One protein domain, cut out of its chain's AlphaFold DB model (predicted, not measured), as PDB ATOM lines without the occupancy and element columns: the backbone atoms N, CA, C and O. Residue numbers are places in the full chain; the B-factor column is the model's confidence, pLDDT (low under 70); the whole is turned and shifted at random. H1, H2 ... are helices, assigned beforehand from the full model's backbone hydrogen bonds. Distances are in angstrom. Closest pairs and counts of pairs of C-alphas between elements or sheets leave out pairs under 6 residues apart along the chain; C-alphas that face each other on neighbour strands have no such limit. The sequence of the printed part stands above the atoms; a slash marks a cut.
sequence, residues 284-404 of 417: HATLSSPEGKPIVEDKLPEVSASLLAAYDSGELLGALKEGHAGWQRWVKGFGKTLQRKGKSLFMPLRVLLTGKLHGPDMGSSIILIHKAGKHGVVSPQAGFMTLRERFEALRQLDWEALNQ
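This is residues 284 to 404 of the 417 residues of the protein "glutamate--tRNA ligase, chloroplastic/mitochondrial-like" of Durio zibethinus (UniProt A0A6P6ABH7). What shape do these atoms make? The atoms make a compact body of mostly crossed helices, in which H6 and H7 run the same way but staggered, residues 350 to 354 of H6 touching residues 362 to 366 of H7; the helical hairpin H4 and H5 packs on H7, H3 packs on H6, and H8 packs on H3 and H7. The short helices H1, H2 and H9 gather at one end, and a long loop, residues 376 to 386, joins H7 to H8. What are its make-up and size? The printed part has 121 residues with nine named helices, H1 to H9 in chain order, and no named strand, and its class is all helix. It is compact, with a radius of gyration of the C-alphas of 14.1 A and a rounded outline of 40 by 36 by 25 A.

Where do the helices lie? H1 is residues 284 to 287, H2 293 to 297, H3 300 to 312 and H4 315 to 321. H5 is residues 323 to 337, H6 343 to 354, H7 362 to 375, H8 387 to 395 and H9 399 to 403. Which are long? From first to last C-alpha H5 measures 21.2 A, H7 20.1 A and H3 18.2 A. Where are the anchor points? C-alpha 284 is at (131.597, 186.006, 241.820) and C-alpha 403 at (125.978, 196.744, 238.743).

How do the short helices stand? H1 and H2 only just touch, and only at the corner, with 3 pairs of C-alphas within 8 A, the closest Leu 287 and Lys 293 at 6.2 A. H2 and H9 only just touch, also with 3 pairs, the closest C-alphas being Val 296 and Asn 403, 7.4 A apart. What does H3 touch? Residues 300 to 304 touch H6 at a steep tilt of 58 degrees, the same way, closest at the C-alphas of Leu 300 and Pro 348, 6.2 A. Residues 304 to 308 touch H8, closest at the C-alphas of Leu 308 and Phe 391, 7.0 A. What meets at the hub, H7? It touches H4, H5, H6 and H8, for instance H6 at a shallow tilt of 21 degrees, the same way, with the C-alphas of Arg 350 and Met 362 closest at 6.4 A. H4 and H5 form a hairpin at 19 degrees, the C-alphas of Ala 319 and Gly 326 closest at 4.2 A. Are the backbones helical? O i to N i+4 pairs are within hydrogen-bond range throughout H2, H3, H4, H5, H8 and H9, in 7 of 8 pairs of H6 and 9 of 10 of H7; H1 is too short for one.

How far does it reach? The two C-alphas farthest apart, His 375 and Gln 404, are 40.2 A apart. Are there cuts or long links? The printed part has no cut, and the link from H7 to H8 is long, with 11 residues. Where is confidence low? The mean pLDDT of the printed part is 92.2, and residues 403 to 404 are under 70.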
ATOM      1  N   HIS A 284     132.840 185.345 241.411       91.12
ATOM      2  CA  HIS A 284     131.597 186.006 241.820       91.12
ATOM      3  C   HIS A 284     131.743 186.670 243.194       91.12
ATOM      4  O   HIS A 284     131.468 187.853 243.344       91.12
ATOM      5  N   ALA A 285     132.266 185.933 244.181       92.25
ATOM      6  CA  ALA A 285     132.513 186.462 245.522       92.25
ATOM      7  C   ALA A 285     133.444 187.689 245.511       92.25
ATOM      8  O   ALA A 285     133.219 188.633 246.261       92.25
ATOM      9  N   THR A 286     134.460 187.691 244.643       93.56
ATOM     10  CA  THR A 286     135.382 188.825 244.498       93.56
ATOM     11  C   THR A 286     134.719 190.027 243.830       93.56
ATOM     12  O   THR A 286     134.934 191.149 244.269       93.56
ATOM     13  N   LEU A 287     133.913 189.821 242.786       92.00
ATOM     14  CA  LEU A 287     133.225 190.911 242.085       92.00
ATOM     15  C   LEU A 287     132.134 191.562 242.942       92.00
ATOM     16  O   LEU A 287     131.943 192.770 242.858       92.00
ATOM     17  N   SER A 288     131.467 190.785 243.796       90.00
ATOM     18  CA  SER A 288     130.467 191.290 244.741       90.00
ATOM     19  C   SER A 288     131.068 191.946 245.993       90.00
ATOM     20  O   SER A 288     130.319 192.472 246.816       90.00
ATOM     21  N   SER A 289     132.394 191.908 246.186       92.31
ATOM     22  CA  SER A 289     133.032 192.497 247.369       92.31
ATOM     23  C   SER A 289     133.141 194.027 247.259       92.31
ATOM     24  O   SER A 289     133.211 194.562 246.146       92.31
ATOM     25  N   PRO A 290     133.216 194.761 248.390       90.81
ATOM     26  CA  PRO A 290     133.429 196.212 248.384       90.81
ATOM     27  C   PRO A 290     134.670 196.648 247.592       90.81
ATOM     28  O   PRO A 290     134.666 197.687 246.941       90.81
ATOM     29  N   GLU A 291     135.731 195.843 247.617       89.94
ATOM     30  CA  GLU A 291     136.978 196.080 246.891       89.94
ATOM     31  C   GLU A 291     136.890 195.698 245.403       89.94
ATOM     32  O   GLU A 291     137.687 196.183 244.596       89.94
ATOM     33  N   GLY A 292     135.938 194.834 245.035       88.62
ATOM     34  CA  GLY A 292     135.654 194.428 243.658       88.62
ATOM     35  C   GLY A 292     134.808 195.438 242.883       88.62
ATOM     36  O   GLY A 292     135.072 195.653 241.697       88.62
ATOM     37  N   LYS A 293     133.857 196.113 243.548       87.94
ATOM     38  CA  LYS A 293     132.946 197.097 242.927       87.94
ATOM     39  C   LYS A 293     133.656 198.154 242.059       87.94
ATOM     40  O   LYS A 293     133.285 198.280 240.891       87.94
ATOM     41  N   PRO A 294     134.741 198.824 242.512       90.19
ATOM     42  CA  PRO A 294     135.424 199.833 241.694       90.19
ATOM     43  C   PRO A 294     136.028 199.276 240.399       90.19
ATOM     44  O   PRO A 294     136.275 200.017 239.452       90.19
ATOM     45  N   ILE A 295     136.321 197.972 240.356       89.25
ATOM     46  CA  ILE A 295     136.855 197.312 239.161       89.25
ATOM     47  C   ILE A 295     135.726 197.029 238.175       89.25
ATOM     48  O   ILE A 295     135.930 197.211 236.978       89.25
ATOM     49  N   VAL A 296     134.554 196.610 238.667       87.94
ATOM     50  CA  VAL A 296     133.348 196.397 237.849       87.94
ATOM     51  C   VAL A 296     132.947 197.701 237.154       87.94
ATOM     52  O   VAL A 296     132.786 197.718 235.931       87.94
ATOM     53  N   GLU A 297     132.898 198.794 237.918       85.81
ATOM     54  CA  GLU A 297     132.570 200.146 237.443       85.81
ATOM     55  C   GLU A 297     133.579 200.684 236.411       85.81
ATOM     56  O   GLU A 297     133.200 201.424 235.501       85.81
ATOM     57  N   ASP A 298     134.850 200.257 236.462       87.62
ATOM     58  CA  ASP A 298     135.878 200.573 235.453       87.62
ATOM     59  C   ASP A 298     135.719 199.739 234.164       87.62
ATOM     60  O   ASP A 298     136.682 199.220 233.588       87.62
ATOM     61  N   LYS A 299     134.480 199.614 233.677       87.50
ATOM     62  CA  LYS A 299     134.102 198.951 232.420       87.50
ATOM     63  C   LYS A 299     134.659 197.528 232.296       87.50
ATOM     64  O   LYS A 299     135.112 197.113 231.223       87.50
ATOM     65  N   LEU A 300     134.608 196.759 233.382       91.12
ATOM     66  CA  LEU A 300     135.002 195.349 233.376       91.12
ATOM     67  C   LEU A 300     134.285 194.498 232.306       91.12
ATOM     68  O   LEU A 300     134.963 193.651 231.716       91.12
ATOM     69  N   PRO A 301     132.991 194.730 231.975       92.56
ATOM     70  CA  PRO A 301     132.324 193.998 230.898       92.56
ATOM     71  C   PRO A 301     133.016 194.144 229.531       92.56
ATOM     72  O   PRO A 301     133.163 193.156 228.815       92.56
ATOM     73  N   GLU A 302     133.512 195.343 229.184       92.31
ATOM     74  CA  GLU A 302     134.228 195.591 227.917       92.31
ATOM     75  C   GLU A 302     135.541 194.780 227.853       92.31
ATOM     76  O   GLU A 302     135.890 194.193 226.821       92.31
ATOM     77  N   VAL A 303     136.260 194.710 228.982       94.44
ATOM     78  CA  VAL A 303     137.497 193.925 229.108       94.44
ATOM     79  C   VAL A 303     137.198 192.429 229.040       94.44
ATOM     80  O   VAL A 303     137.922 191.701 228.361       94.44
ATOM     81  N   SER A 304     136.125 191.975 229.696       95.62
ATOM     82  CA  SER A 304     135.688 190.576 229.669       95.62
ATOM     83  C   SER A 304     135.324 190.126 228.257       95.62
ATOM     84  O   SER A 304     135.842 189.114 227.792       95.62
ATOM     85  N   ALA A 305     134.530 190.911 227.524       95.31
ATOM     86  CA  ALA A 305     134.163 190.598 226.142       95.31
ATOM     87  C   ALA A 305     135.396 190.468 225.230       95.31
ATOM     88  O   ALA A 305     135.510 189.520 224.454       95.31
ATOM     89  N   SER A 306     136.365 191.379 225.372       95.69
ATOM     90  CA  SER A 306     137.620 191.323 224.610       95.69
ATOM     91  C   SER A 306     138.486 190.123 225.003       95.69
ATOM     92  O   SER A 306     139.123 189.508 224.148       95.69
ATOM     93  N   LEU A 307     138.504 189.764 226.289       96.69
ATOM     94  CA  LEU A 307     139.222 188.596 226.792       96.69
ATOM     95  C   LEU A 307     138.606 187.287 226.274       96.69
ATOM     96  O   LEU A 307     139.346 186.403 225.843       96.69
ATOM     97  N   LEU A 308     137.273 187.181 226.273       97.00
ATOM     98  CA  LEU A 308     136.532 186.059 225.691       97.00
ATOM     99  C   LEU A 308     136.861 185.913 224.197       97.00
ATOM    100  O   LEU A 308     137.240 184.827 223.767       97.00
ATOM    101  N   ALA A 309     136.848 187.012 223.433       96.62
ATOM    102  CA  ALA A 309     137.210 186.997 222.014       96.62
ATOM    103  C   ALA A 309     138.658 186.525 221.767       96.62
ATOM    104  O   ALA A 309     138.901 185.730 220.858       96.62
ATOM    105  N   ALA A 310     139.616 186.960 222.595       96.31
ATOM    106  CA  ALA A 310     141.014 186.521 222.517       96.31
ATOM    107  C   ALA A 310     141.207 185.037 222.893       96.31
ATOM    108  O   ALA A 310     142.165 184.395 222.456       96.31
ATOM    109  N   TYR A 311     140.324 184.484 223.724       96.62
ATOM    110  CA  TYR A 311     140.321 183.061 224.056       96.62
ATOM    111  C   TYR A 311     139.684 182.216 222.955       96.62
ATOM    112  O   TYR A 311     140.275 181.216 222.548       96.62
ATOM    113  N   ASP A 312     138.533 182.641 222.431       95.50
ATOM    114  CA  ASP A 312     137.790 181.931 221.386       95.50
ATOM    115  C   ASP A 312     138.560 181.901 220.054       95.50
ATOM    116  O   ASP A 312     138.538 180.893 219.348       95.50
ATOM    117  N   SER A 313     139.318 182.958 219.739       96.12
ATOM    118  CA  SER A 313     140.221 182.993 218.579       96.12
ATOM    119  C   SER A 313     141.457 182.093 218.733       96.12
ATOM    120  O   SER A 313     142.178 181.852 217.764       96.12
ATOM    121  N   GLY A 314     141.735 181.613 219.949       94.75
ATOM    122  CA  GLY A 314     142.940 180.861 220.288       94.75
ATOM    123  C   GLY A 314     144.198 181.717 220.468       94.75
ATOM    124  O   GLY A 314     145.251 181.157 220.776       94.75
ATOM    125  N   GLU A 315     144.112 183.045 220.334       95.38
ATOM    126  CA  GLU A 315     145.241 183.968 220.499       95.38
ATOM    127  C   GLU A 315     145.874 183.838 221.893       95.38
ATOM    128  O   GLU A 315     147.082 183.615 222.019       95.38
ATOM    129  N   LEU A 316     145.049 183.885 222.948       95.25
ATOM    130  CA  LEU A 316     145.506 183.725 224.329       95.25
ATOM    131  C   LEU A 316     146.127 182.339 224.553       95.25
ATOM    132  O   LEU A 316     147.193 182.216 225.150       95.25
ATOM    133  N   LEU A 317     145.495 181.278 224.046       95.31
ATOM    134  CA  LEU A 317     146.010 179.913 224.187       95.31
ATOM    135  C   LEU A 317     147.352 179.724 223.467       95.31
ATOM    136  O   LEU A 317     148.212 178.997 223.965       95.31
ATOM    137  N   GLY A 318     147.542 180.368 222.312       95.50
ATOM    138  CA  GLY A 318     148.818 180.415 221.601       95.50
ATOM    139  C   GLY A 318     149.903 181.087 222.440       95.50
ATOM    140  O   GLY A 318     150.958 180.498 222.662       95.50
ATOM    141  N   ALA A 319     149.601 182.260 223.000       95.75
ATOM    142  CA  ALA A 319     150.521 182.998 223.860       95.75
ATOM    143  C   ALA A 319     150.932 182.210 225.116       95.75
ATOM    144  O   ALA A 319     152.102 182.209 225.492       95.75
ATOM    145  N   LEU A 320     149.997 181.494 225.749       95.31
ATOM    146  CA  LEU A 320     150.289 180.682 226.937       95.31
ATOM    147  C   LEU A 320     151.177 179.467 226.625       95.31
ATOM    148  O   LEU A 320     151.964 179.058 227.479       95.31
ATOM    149  N   LYS A 321     151.095 178.892 225.414       93.81
ATOM    150  CA  LYS A 321     151.982 177.792 224.980       93.81
ATOM    151  C   LYS A 321     153.435 178.238 224.822       93.81
ATOM    152  O   LYS A 321     154.337 177.443 225.054       93.81
ATOM    153  N   GLU A 322     153.659 179.492 224.452       94.50
ATOM    154  CA  GLU A 322     154.994 180.092 224.332       94.50
ATOM    155  C   GLU A 322     155.578 180.541 225.691       94.50
ATOM    156  O   GLU A 322     156.666 181.117 225.746       94.50
ATOM    157  N   GLY A 323     154.859 180.312 226.795       93.56
ATOM    158  CA  GLY A 323     155.293 180.666 228.144       93.56
ATOM    159  C   GLY A 323     155.363 182.178 228.379       93.56
ATOM    160  O   GLY A 323     154.571 182.954 227.840       93.56
ATOM    161  N   HIS A 324     156.311 182.617 229.214       93.62
ATOM    162  CA  HIS A 324     156.412 184.017 229.647       93.62
ATOM    163  C   HIS A 324     156.585 185.004 228.491       93.62
ATOM    164  O   HIS A 324     155.987 186.077 228.513       93.62
ATOM    165  N   ALA A 325     157.369 184.649 227.471       95.38
ATOM    166  CA  ALA A 325     157.597 185.520 226.321       95.38
ATOM    167  C   ALA A 325     156.308 185.752 225.515       95.38
ATOM    168  O   ALA A 325     156.020 186.886 225.123       95.38
ATOM    169  N   GLY A 326     155.508 184.702 225.308       96.56
ATOM    170  CA  GLY A 326     154.206 184.810 224.650       96.56
ATOM    171  C   GLY A 326     153.226 185.646 225.456       96.56
ATOM    172  O   GLY A 326     152.653 186.597 224.927       96.56
ATOM    173  N   TRP A 327     153.113 185.373 226.758       96.44
ATOM    174  CA  TRP A 327     152.273 186.150 227.673       96.44
ATOM    175  C   TRP A 327     152.590 187.654 227.640       96.44
ATOM    176  O   TRP A 327     151.684 188.476 227.505       96.44
ATOM    177  N   GLN A 328     153.872 188.030 227.710       96.00
ATOM    178  CA  GLN A 328     154.290 189.438 227.687       96.00
ATOM    179  C   GLN A 328     153.966 190.125 226.351       96.00
ATOM    180  O   GLN A 328     153.547 191.285 226.330       96.00
ATOM    181  N   ARG A 329     154.126 189.420 225.222       96.94
ATOM    182  CA  ARG A 329     153.732 189.942 223.905       96.94
ATOM    183  C   ARG A 329     152.220 190.126 223.811       96.94
ATOM    184  O   ARG A 329     151.774 191.195 223.392       96.94
ATOM    185  N   TRP A 330     151.461 189.124 224.245       97.44
ATOM    186  CA  TRP A 330     150.004 189.140 224.215       97.44
ATOM    187  C   TRP A 330     149.427 190.251 225.088       97.44
ATOM    188  O   TRP A 330     148.688 191.083 224.579       97.44
ATOM    189  N   VAL A 331     149.834 190.368 226.358       96.50
ATOM    190  CA  VAL A 331     149.281 191.397 227.261       96.50
ATOM    191  C   VAL A 331     149.579 192.817 226.766       96.50
ATOM    192  O   VAL A 331     148.751 193.719 226.900       96.50
ATOM    193  N   LYS A 332     150.737 193.022 226.121       95.25
ATOM    194  CA  LYS A 332     151.095 194.295 225.482       95.25
ATOM    195  C   LYS A 332     150.224 194.589 224.259       95.25
ATOM    196  O   LYS A 332     149.867 195.747 224.050       95.25
ATOM    197  N   GLY A 333     149.911 193.580 223.448       96.00
ATOM    198  CA  GLY A 333     148.982 193.693 222.320       96.00
ATOM    199  C   GLY A 333     147.556 193.977 222.790       96.00
ATOM    200  O   GLY A 333     146.973 194.986 222.406       96.00
ATOM    201  N   PHE A 334     147.058 193.160 223.717       95.69
ATOM    202  CA  PHE A 334     145.740 193.274 224.332       95.69
ATOM    203  C   PHE A 334     145.508 194.657 224.962       95.69
ATOM    204  O   PHE A 334     144.486 195.299 224.721       95.69
ATOM    205  N   GLY A 335     146.503 195.181 225.690       94.50
ATOM    206  CA  GLY A 335     146.456 196.533 226.252       94.50
ATOM    207  C   GLY A 335     146.365 197.645 225.201       94.50
ATOM    208  O   GLY A 335     145.656 198.625 225.415       94.50
ATOM    209  N   LYS A 336     147.032 197.497 224.045       95.25
ATOM    210  CA  LYS A 336     146.925 198.463 222.936       95.25
ATOM    211  C   LYS A 336     145.532 198.459 222.315       95.25
ATOM    212  O   LYS A 336     145.005 199.537 222.061       95.25
ATOM    213  N   THR A 337     144.946 197.280 222.111       92.81
ATOM    214  CA  THR A 337     143.591 197.127 221.558       92.81
ATOM    215  C   THR A 337     142.548 197.805 222.445       92.81
ATOM    216  O   THR A 337     141.697 198.533 221.949       92.81
ATOM    217  N   LEU A 338     142.666 197.638 223.765       92.75
ATOM    218  CA  LEU A 338     141.767 198.251 224.746       92.75
ATOM    219  C   LEU A 338     142.137 199.687 225.143       92.75
ATOM    220  O   LEU A 338     141.441 200.289 225.955       92.75
ATOM    221  N   GLN A 339     143.255 200.223 224.641       93.50
ATOM    222  CA  GLN A 339     143.829 201.504 225.074       93.50
ATOM    223  C   GLN A 339     144.040 201.611 226.603       93.50
ATOM    224  O   GLN A 339     143.981 202.694 227.188       93.50
ATOM    225  N   ARG A 340     144.337 200.485 227.266       93.50
ATOM    226  CA  ARG A 340     144.551 200.376 228.721       93.50
ATOM    227  C   ARG A 340     146.008 200.040 229.043       93.50
ATOM    228  O   ARG A 340     146.682 199.332 228.296       93.50
ATOM    229  N   LYS A 341     146.513 200.532 230.181       93.94
ATOM    230  CA  LYS A 341     147.898 200.303 230.637       93.94
ATOM    231  C   LYS A 341     148.010 200.323 232.160       93.94
ATOM    232  O   LYS A 341     147.227 200.975 232.840       93.94
ATOM    233  N   GLY A 342     149.025 199.650 232.701       92.56
ATOM    234  CA  GLY A 342     149.275 199.632 234.146       92.56
ATOM    235  C   GLY A 342     148.075 199.080 234.924       92.56
ATOM    236  O   GLY A 342     147.487 198.074 234.526       92.56
ATOM    237  N   LYS A 343     147.695 199.741 236.024       91.31
ATOM    238  CA  LYS A 343     146.626 199.269 236.918       91.31
ATOM    239  C   LYS A 343     145.291 199.034 236.193       91.31
ATOM    240  O   LYS A 343     144.669 198.008 236.447       91.31
ATOM    241  N   SER A 344     144.902 199.904 235.255       92.19
ATOM    242  CA  SER A 344     143.626 199.791 234.518       92.19
ATOM    243  C   SER A 344     143.574 198.636 233.513       92.19
ATOM    244  O   SER A 344     142.505 198.316 233.000       92.19
ATOM    245  N   LEU A 345     144.716 198.001 233.222       93.62
ATOM    246  CA  LEU A 345     144.803 196.784 232.413       93.62
ATOM    247  C   LEU A 345     144.952 195.542 233.299       93.62
ATOM    248  O   LEU A 345     144.218 194.569 233.152       93.62
ATOM    249  N   PHE A 346     145.919 195.575 234.220       94.69
ATOM    250  CA  PHE A 346     146.309 194.396 234.988       94.69
ATOM    251  C   PHE A 346     145.310 194.029 236.087       94.69
ATOM    252  O   PHE A 346     145.157 192.840 236.351       94.69
ATOM    253  N   MET A 347     144.621 194.993 236.714       94.62
ATOM    254  CA  MET A 347     143.617 194.676 237.741       94.62
ATOM    255  C   MET A 347     142.387 193.971 237.145       94.62
ATOM    256  O   MET A 347     142.086 192.874 237.614       94.62
ATOM    257  N   PRO A 348     141.740 194.493 236.077       95.00
ATOM    258  CA  PRO A 348     140.669 193.775 235.384       95.00
ATOM    259  C   PRO A 348     141.084 192.381 234.909       95.00
ATOM    260  O   PRO A 348     140.397 191.403 235.191       95.00
ATOM    261  N   LEU A 349     142.245 192.264 234.250       96.00
ATOM    262  CA  LEU A 349     142.746 190.969 233.784       96.00
ATOM    263  C   LEU A 349     142.986 189.989 234.931       96.00
ATOM    264  O   LEU A 349     142.662 188.813 234.794       96.00
ATOM    265  N   ARG A 350     143.529 190.455 236.061       96.50
ATOM    266  CA  ARG A 350     143.768 189.602 237.228       96.50
ATOM    267  C   ARG A 350     142.460 189.048 237.751       96.50
ATOM    268  O   ARG A 350     142.339 187.836 237.866       96.50
ATOM    269  N   VAL A 351     141.475 189.907 237.986       96.38
ATOM    270  CA  VAL A 351     140.174 189.462 238.483       96.38
ATOM    271  C   VAL A 351     139.526 188.489 237.501       96.38
ATOM    272  O   VAL A 351     139.119 187.413 237.915       96.38
ATOM    273  N   LEU A 352     139.517 188.784 236.200       96.62
ATOM    274  CA  LEU A 352     138.903 187.902 235.204       96.62
ATOM    275  C   LEU A 352     139.629 186.556 235.057       96.62
ATOM    276  O   LEU A 352     138.983 185.536 234.852       96.62
ATOM    277  N   LEU A 353     140.956 186.509 235.171       96.50
ATOM    278  CA  LEU A 353     141.727 185.280 234.940       96.50
ATOM    279  C   LEU A 353     141.939 184.444 236.212       96.50
ATOM    280  O   LEU A 353     141.951 183.210 236.155       96.50
ATOM    281  N   THR A 354     142.106 185.089 237.368       96.25
ATOM    282  CA  THR A 354     142.368 184.422 238.654       96.25
ATOM    283  C   THR A 354     141.170 184.425 239.595       96.25
ATOM    284  O   THR A 354     141.155 183.643 240.541       96.25
ATOM    285  N   GLY A 355     140.168 185.266 239.344       95.25
ATOM    286  CA  GLY A 355     139.023 185.445 240.230       95.25
ATOM    287  C   GLY A 355     139.384 186.185 241.514       95.25
ATOM    288  O   GLY A 355     138.680 186.005 242.495       95.25
ATOM    289  N   LYS A 356     140.513 186.917 241.560       95.00
ATOM    290  CA  LYS A 356     141.079 187.507 242.792       95.00
ATOM    291  C   LYS A 356     141.680 188.889 242.552       95.00
ATOM    292  O   LYS A 356     142.152 189.185 241.460       95.00
ATOM    293  N   LEU A 357     141.748 189.704 243.604       94.06
ATOM    294  CA  LEU A 357     142.358 191.045 243.576       94.06
ATOM    295  C   LEU A 357     143.879 191.024 243.756       94.06
ATOM    296  O   LEU A 357     144.597 191.872 243.228       94.06
ATOM    297  N   HIS A 358     144.376 190.029 244.486       93.31
ATOM    298  CA  HIS A 358     145.780 189.881 244.851       93.31
ATOM    299  C   HIS A 358     146.249 188.447 244.599       93.31
ATOM    300  O   HIS A 358     145.446 187.545 244.355       93.31
ATOM    301  N   GLY A 359     147.562 188.244 244.625       92.69
ATOM    302  CA  GLY A 359     148.179 186.936 244.450       92.69
ATOM    303  C   GLY A 359     149.535 187.027 243.754       92.69
ATOM    304  O   GLY A 359     150.019 188.136 243.509       92.69
ATOM    305  N   PRO A 360     150.121 185.872 243.401       94.44
ATOM    306  CA  PRO A 360     151.408 185.806 242.718       94.44
ATOM    307  C   PRO A 360     151.363 186.444 241.318       94.44
ATOM    308  O   PRO A 360     150.337 186.992 240.877       94.44
ATOM    309  N   ASP A 361     152.493 186.411 240.609       94.94
ATOM    310  CA  ASP A 361     152.586 186.929 239.242       94.94
ATOM    311  C   ASP A 361     151.496 186.320 238.347       94.94
ATOM    312  O   ASP A 361     151.366 185.100 238.233       94.94
ATOM    313  N   MET A 362     150.697 187.180 237.712       94.56
ATOM    314  CA  MET A 362     149.529 186.756 236.940       94.56
ATOM    315  C   MET A 362     149.933 185.923 235.723       94.56
ATOM    316  O   MET A 362     149.289 184.917 235.447       94.56
ATOM    317  N   GLY A 363     150.996 186.313 235.014       95.38
ATOM    318  CA  GLY A 363     151.436 185.585 233.823       95.38
ATOM    319  C   GLY A 363     151.836 184.159 234.157       95.38
ATOM    320  O   GLY A 363     151.280 183.209 233.607       95.38
ATOM    321  N   SER A 364     152.727 184.017 235.135       96.25
ATOM    322  CA  SER A 364     153.172 182.724 235.656       96.25
ATOM    323  C   SER A 364     151.996 181.893 236.179       96.25
ATOM    324  O   SER A 364     151.898 180.710 235.868       96.25
ATOM    325  N   SER A 365     151.057 182.524 236.895       96.31
ATOM    326  CA  SER A 365     149.856 181.858 237.415       96.31
ATOM    327  C   SER A 365     149.005 181.249 236.302       96.31
ATOM    328  O   SER A 365     148.639 180.079 236.372       96.31
ATOM    329  N   ILE A 366     148.691 182.023 235.260       96.25
ATOM    330  CA  ILE A 366     147.801 181.572 234.181       96.25
ATOM    331  C   ILE A 366     148.487 180.564 233.262       96.25
ATOM    332  O   ILE A 366     147.841 179.608 232.831       96.25
ATOM    333  N   ILE A 367     149.793 180.709 233.018       96.00
ATOM    334  CA  ILE A 367     150.588 179.688 232.324       96.00
ATOM    335  C   ILE A 367     150.532 178.365 233.098       96.00
ATOM    336  O   ILE A 367     150.249 177.323 232.504       96.00
ATOM    337  N   LEU A 368     150.731 178.403 234.419       95.62
ATOM    338  CA  LEU A 368     150.689 177.211 235.260       95.62
ATOM    339  C   LEU A 368     149.292 176.574 235.275       95.62
ATOM    340  O   LEU A 368     149.172 175.374 235.049       95.62
ATOM    341  N   ILE A 369     148.229 177.365 235.458       95.19
ATOM    342  CA  ILE A 369     146.831 176.899 235.401       95.19
ATOM    343  C   ILE A 369     146.519 176.254 234.042       95.19
ATOM    344  O   ILE A 369     145.856 175.217 233.974       95.19
ATOM    345  N   HIS A 370     147.018 176.835 232.948       94.62
ATOM    346  CA  HIS A 370     146.846 176.278 231.610       94.62
ATOM    347  C   HIS A 370     147.548 174.923 231.446       94.62
ATOM    348  O   HIS A 370     146.966 174.002 230.869       94.62
ATOM    349  N   LYS A 371     148.775 174.781 231.963       93.00
ATOM    350  CA  LYS A 371     149.510 173.506 231.979       93.00
ATOM    351  C   LYS A 371     148.805 172.473 232.864       93.00
ATOM    352  O   LYS A 371     148.575 171.350 232.419       93.00
ATOM    353  N   ALA A 372     148.381 172.862 234.066       91.88
ATOM    354  CA  ALA A 372     147.674 172.002 235.017       91.88
ATOM    355  C   ALA A 372     146.430 171.348 234.405       91.88
ATOM    356  O   ALA A 372     146.240 170.140 234.537       91.88
ATOM    357  N   GLY A 373     145.642 172.117 233.647       88.69
ATOM    358  CA  GLY A 373     144.455 171.611 232.951       88.69
ATOM    359  C   GLY A 373     144.731 170.604 231.827       88.69
ATOM    360  O   GLY A 373     143.798 169.947 231.379       88.69
ATOM    361  N   LYS A 374     145.980 170.466 231.360       86.19
ATOM    362  CA  LYS A 374     146.360 169.508 230.305       86.19
ATOM    363  C   LYS A 374     146.987 168.226 230.833       86.19
ATOM    364  O   LYS A 374     146.833 167.188 230.201       86.19
ATOM    365  N   HIS A 375     147.725 168.312 231.937       81.31
ATOM    366  CA  HIS A 375     148.540 167.200 232.430       81.31
ATOM    367  C   HIS A 375     147.818 166.300 233.442       81.31
ATOM    368  O   HIS A 375     148.307 165.214 233.717       81.31
ATOM    369  N   GLY A 376     146.667 166.714 233.992       82.25
ATOM    370  CA  GLY A 376     145.886 165.872 234.914       82.25
ATOM    371  C   GLY A 376     146.561 165.604 236.267       82.25
ATOM    372  O   GLY A 376     146.162 164.688 236.978       82.25
ATOM    373  N   VAL A 377     147.576 166.399 236.626       88.75
ATOM    374  CA  VAL A 377     148.351 166.262 237.878       88.75
ATOM    375  C   VAL A 377     147.570 166.769 239.095       88.75
ATOM    376  O   VAL A 377     147.822 166.367 240.228       88.75
ATOM    377  N   VAL A 378     146.613 167.671 238.877       89.94
ATOM    378  CA  VAL A 378     145.802 168.244 239.951       89.94
ATOM    379  C   VAL A 378     144.652 167.306 240.287       89.94
ATOM    380  O   VAL A 378     143.880 166.902 239.419       89.94
ATOM    381  N   SER A 379     144.534 166.977 241.567       87.69
ATOM    382  CA  SER A 379     143.514 166.071 242.079       87.69
ATOM    383  C   SER A 379     142.116 166.711 242.028       87.69
ATOM    384  O   SER A 379     141.988 167.900 242.337       87.69
ATOM    385  N   PRO A 380     141.034 165.964 241.724       82.25
ATOM    386  CA  PRO A 380     139.670 166.515 241.674       82.25
ATOM    387  C   PRO A 380     139.212 167.185 242.980       82.25
ATOM    388  O   PRO A 380     138.442 168.139 242.977       82.25
ATOM    389  N   GLN A 381     139.728 166.704 244.110       79.81
ATOM    390  CA  GLN A 381     139.436 167.200 245.459       79.81
ATOM    391  C   GLN A 381     140.121 168.544 245.777       79.81
ATOM    392  O   GLN A 381     139.753 169.191 246.753       79.81
ATOM    393  N   ALA A 382     141.046 169.020 244.934       83.00
ATOM    394  CA  ALA A 382     141.698 170.323 245.095       83.00
ATOM    395  C   ALA A 382     140.816 171.522 244.677       83.00
ATOM    396  O   ALA A 382     141.260 172.666 244.761       83.00
ATOM    397  N   GLY A 383     139.590 171.283 244.184       84.31
ATOM    398  CA  GLY A 383     138.680 172.351 243.744       84.31
ATOM    399  C   GLY A 383     139.222 173.157 242.559       84.31
ATOM    400  O   GLY A 383     138.964 174.356 242.437       84.31
ATOM    401  N   PHE A 384     140.030 172.518 241.713       93.62
ATOM    402  CA  PHE A 384     140.683 173.164 240.585       93.62
ATOM    403  C   PHE A 384     139.696 173.457 239.460       93.62
ATOM    404  O   PHE A 384     139.105 172.542 238.897       93.62
ATOM    405  N   MET A 385     139.585 174.736 239.095       93.06
ATOM    406  CA  MET A 385     138.905 175.152 237.870       93.06
ATOM    407  C   MET A 385     139.928 175.376 236.763       93.06
ATOM    408  O   MET A 385     140.756 176.297 236.833       93.06
ATOM    409  N   THR A 386     139.842 174.551 235.724       93.94
ATOM    410  CA  THR A 386     140.644 174.665 234.507       93.94
ATOM    411  C   THR A 386     140.407 176.007 233.822       93.94
ATOM    412  O   THR A 386     139.365 176.642 233.984       93.94
ATOM    413  N   LEU A 387     141.352 176.432 232.978       94.50
ATOM    414  CA  LEU A 387     141.179 177.664 232.202       94.50
ATOM    415  C   LEU A 387     139.879 177.638 231.377       94.50
ATOM    416  O   LEU A 387     139.183 178.640 231.307       94.50
ATOM    417  N   ARG A 388     139.503 176.481 230.820       93.94
ATOM    418  CA  ARG A 388     138.256 176.331 230.062       93.94
ATOM    419  C   ARG A 388     137.019 176.610 230.917       93.94
ATOM    420  O   ARG A 388     136.143 177.343 230.475       93.94
ATOM    421  N   GLU A 389     136.950 176.038 232.115       94.62
ATOM    422  CA  GLU A 389     135.820 176.231 233.035       94.62
ATOM    423  C   GLU A 389     135.742 177.669 233.545       94.62
ATOM    424  O   GLU A 389     134.650 178.215 233.665       94.62
ATOM    425  N   ARG A 390     136.889 178.319 233.780       96.19
ATOM    426  CA  ARG A 390     136.930 179.746 234.139       96.19
ATOM    427  C   ARG A 390     136.315 180.613 233.041       96.19
ATOM    428  O   ARG A 390     135.494 181.472 233.333       96.19
ATOM    429  N   PHE A 391     136.662 180.358 231.779       96.44
ATOM    430  CA  PHE A 391     136.081 181.078 230.642       96.44
ATOM    431  C   PHE A 391     134.591 180.783 230.448       96.44
ATOM    432  O   PHE A 391     133.846 181.674 230.060       96.44
ATOM    433  N   GLU A 392     134.135 179.572 230.762       95.12
ATOM    434  CA  GLU A 392     132.703 179.264 230.773       95.12
ATOM    435  C   GLU A 392     131.966 180.040 231.872       95.12
ATOM    436  O   GLU A 392     130.935 180.652 231.607       95.12
ATOM    437  N   ALA A 393     132.543 180.125 233.073       94.19
ATOM    438  CA  ALA A 393     132.007 180.957 234.147       94.19
ATOM    439  C   ALA A 393     131.963 182.447 233.760       94.19
ATOM    440  O   ALA A 393     130.995 183.129 234.085       94.19
ATOM    441  N   LEU A 394     132.958 182.948 233.012       95.00
ATOM    442  CA  LEU A 394     132.946 184.320 232.489       95.00
ATOM    443  C   LEU A 394     131.769 184.589 231.538       95.00
ATOM    444  O   LEU A 394     131.240 185.699 231.529       95.00
ATOM    445  N   ARG A 395     131.349 183.595 230.744       93.69
ATOM    446  CA  ARG A 395     130.192 183.724 229.838       93.69
ATOM    447  C   ARG A 395     128.860 183.762 230.582       93.69
ATOM    448  O   ARG A 395     127.904 184.331 230.073       93.69
ATOM    449  N   GLN A 396     128.807 183.156 231.764       91.94
ATOM    450  CA  GLN A 396     127.601 183.036 232.584       91.94
ATOM    451  C   GLN A 396     127.444 184.179 233.600       91.94
ATOM    452  O   GLN A 396     126.506 184.164 234.393       91.94
ATOM    453  N   LEU A 397     128.352 185.162 233.604       91.06
ATOM    454  CA  LEU A 397     128.262 186.323 234.487       91.06
ATOM    455  C   LEU A 397     127.075 187.212 234.133       91.06
ATOM    456  O   LEU A 397     126.987 187.744 233.026       91.06
ATOM    457  N   ASP A 398     126.235 187.455 235.132       87.62
ATOM    458  CA  ASP A 398     125.220 188.496 235.086       87.62
ATOM    459  C   ASP A 398     125.844 189.850 235.458       87.62
ATOM    460  O   ASP A 398     126.031 190.195 236.629       87.62
ATOM    461  N   TRP A 399     126.209 190.619 234.432       86.12
ATOM    462  CA  TRP A 399     126.777 191.956 234.599       86.12
ATOM    463  C   TRP A 399     125.763 192.976 235.123       86.12
ATOM    464  O   TRP A 399     126.169 193.974 235.719       86.12
ATOM    465  N   GLU A 400     124.464 192.757 234.912       78.62
ATOM    466  CA  GLU A 400     123.420 193.662 235.396       78.62
ATOM    467  C   GLU A 400     123.245 193.503 236.906       78.62
ATOM    468  O   GLU A 400     123.244 194.502 237.627       78.62
ATOM    469  N   ALA A 401     123.214 192.262 237.401       81.44
ATOM    470  CA  ALA A 401     123.155 191.972 238.832       81.44
ATOM    471  C   ALA A 401     124.379 192.497 239.605       81.44
ATOM    472  O   ALA A 401     124.247 192.909 240.754       81.44
ATOM    473  N   LEU A 402     125.563 192.523 238.981       79.38
ATOM    474  CA  LEU A 402     126.788 193.060 239.592       79.38
ATOM    475  C   LEU A 402     126.837 194.597 239.640       79.38
ATOM    476  O   LEU A 402     127.571 195.146 240.459       79.38
ATOM    477  N   ASN A 403     126.072 195.280 238.784       68.19
ATOM    478  CA  ASN A 403     125.978 196.744 238.743       68.19
ATOM    479  C   ASN A 403     124.835 197.304 239.604       68.19
ATOM    480  O   ASN A 403     124.789 198.508 239.852       68.19
ATOM    481  N   GLN A 404     123.896 196.464 240.045       60.59
ATOM    482  CA  GLN A 404     122.842 196.882 240.962       60.59
ATOM    483  C   GLN A 404     123.393 196.905 242.392       60.59
ATOM    484  O   GLN A 404     123.765 195.874 242.950       60.59
TER     485      GLN A 404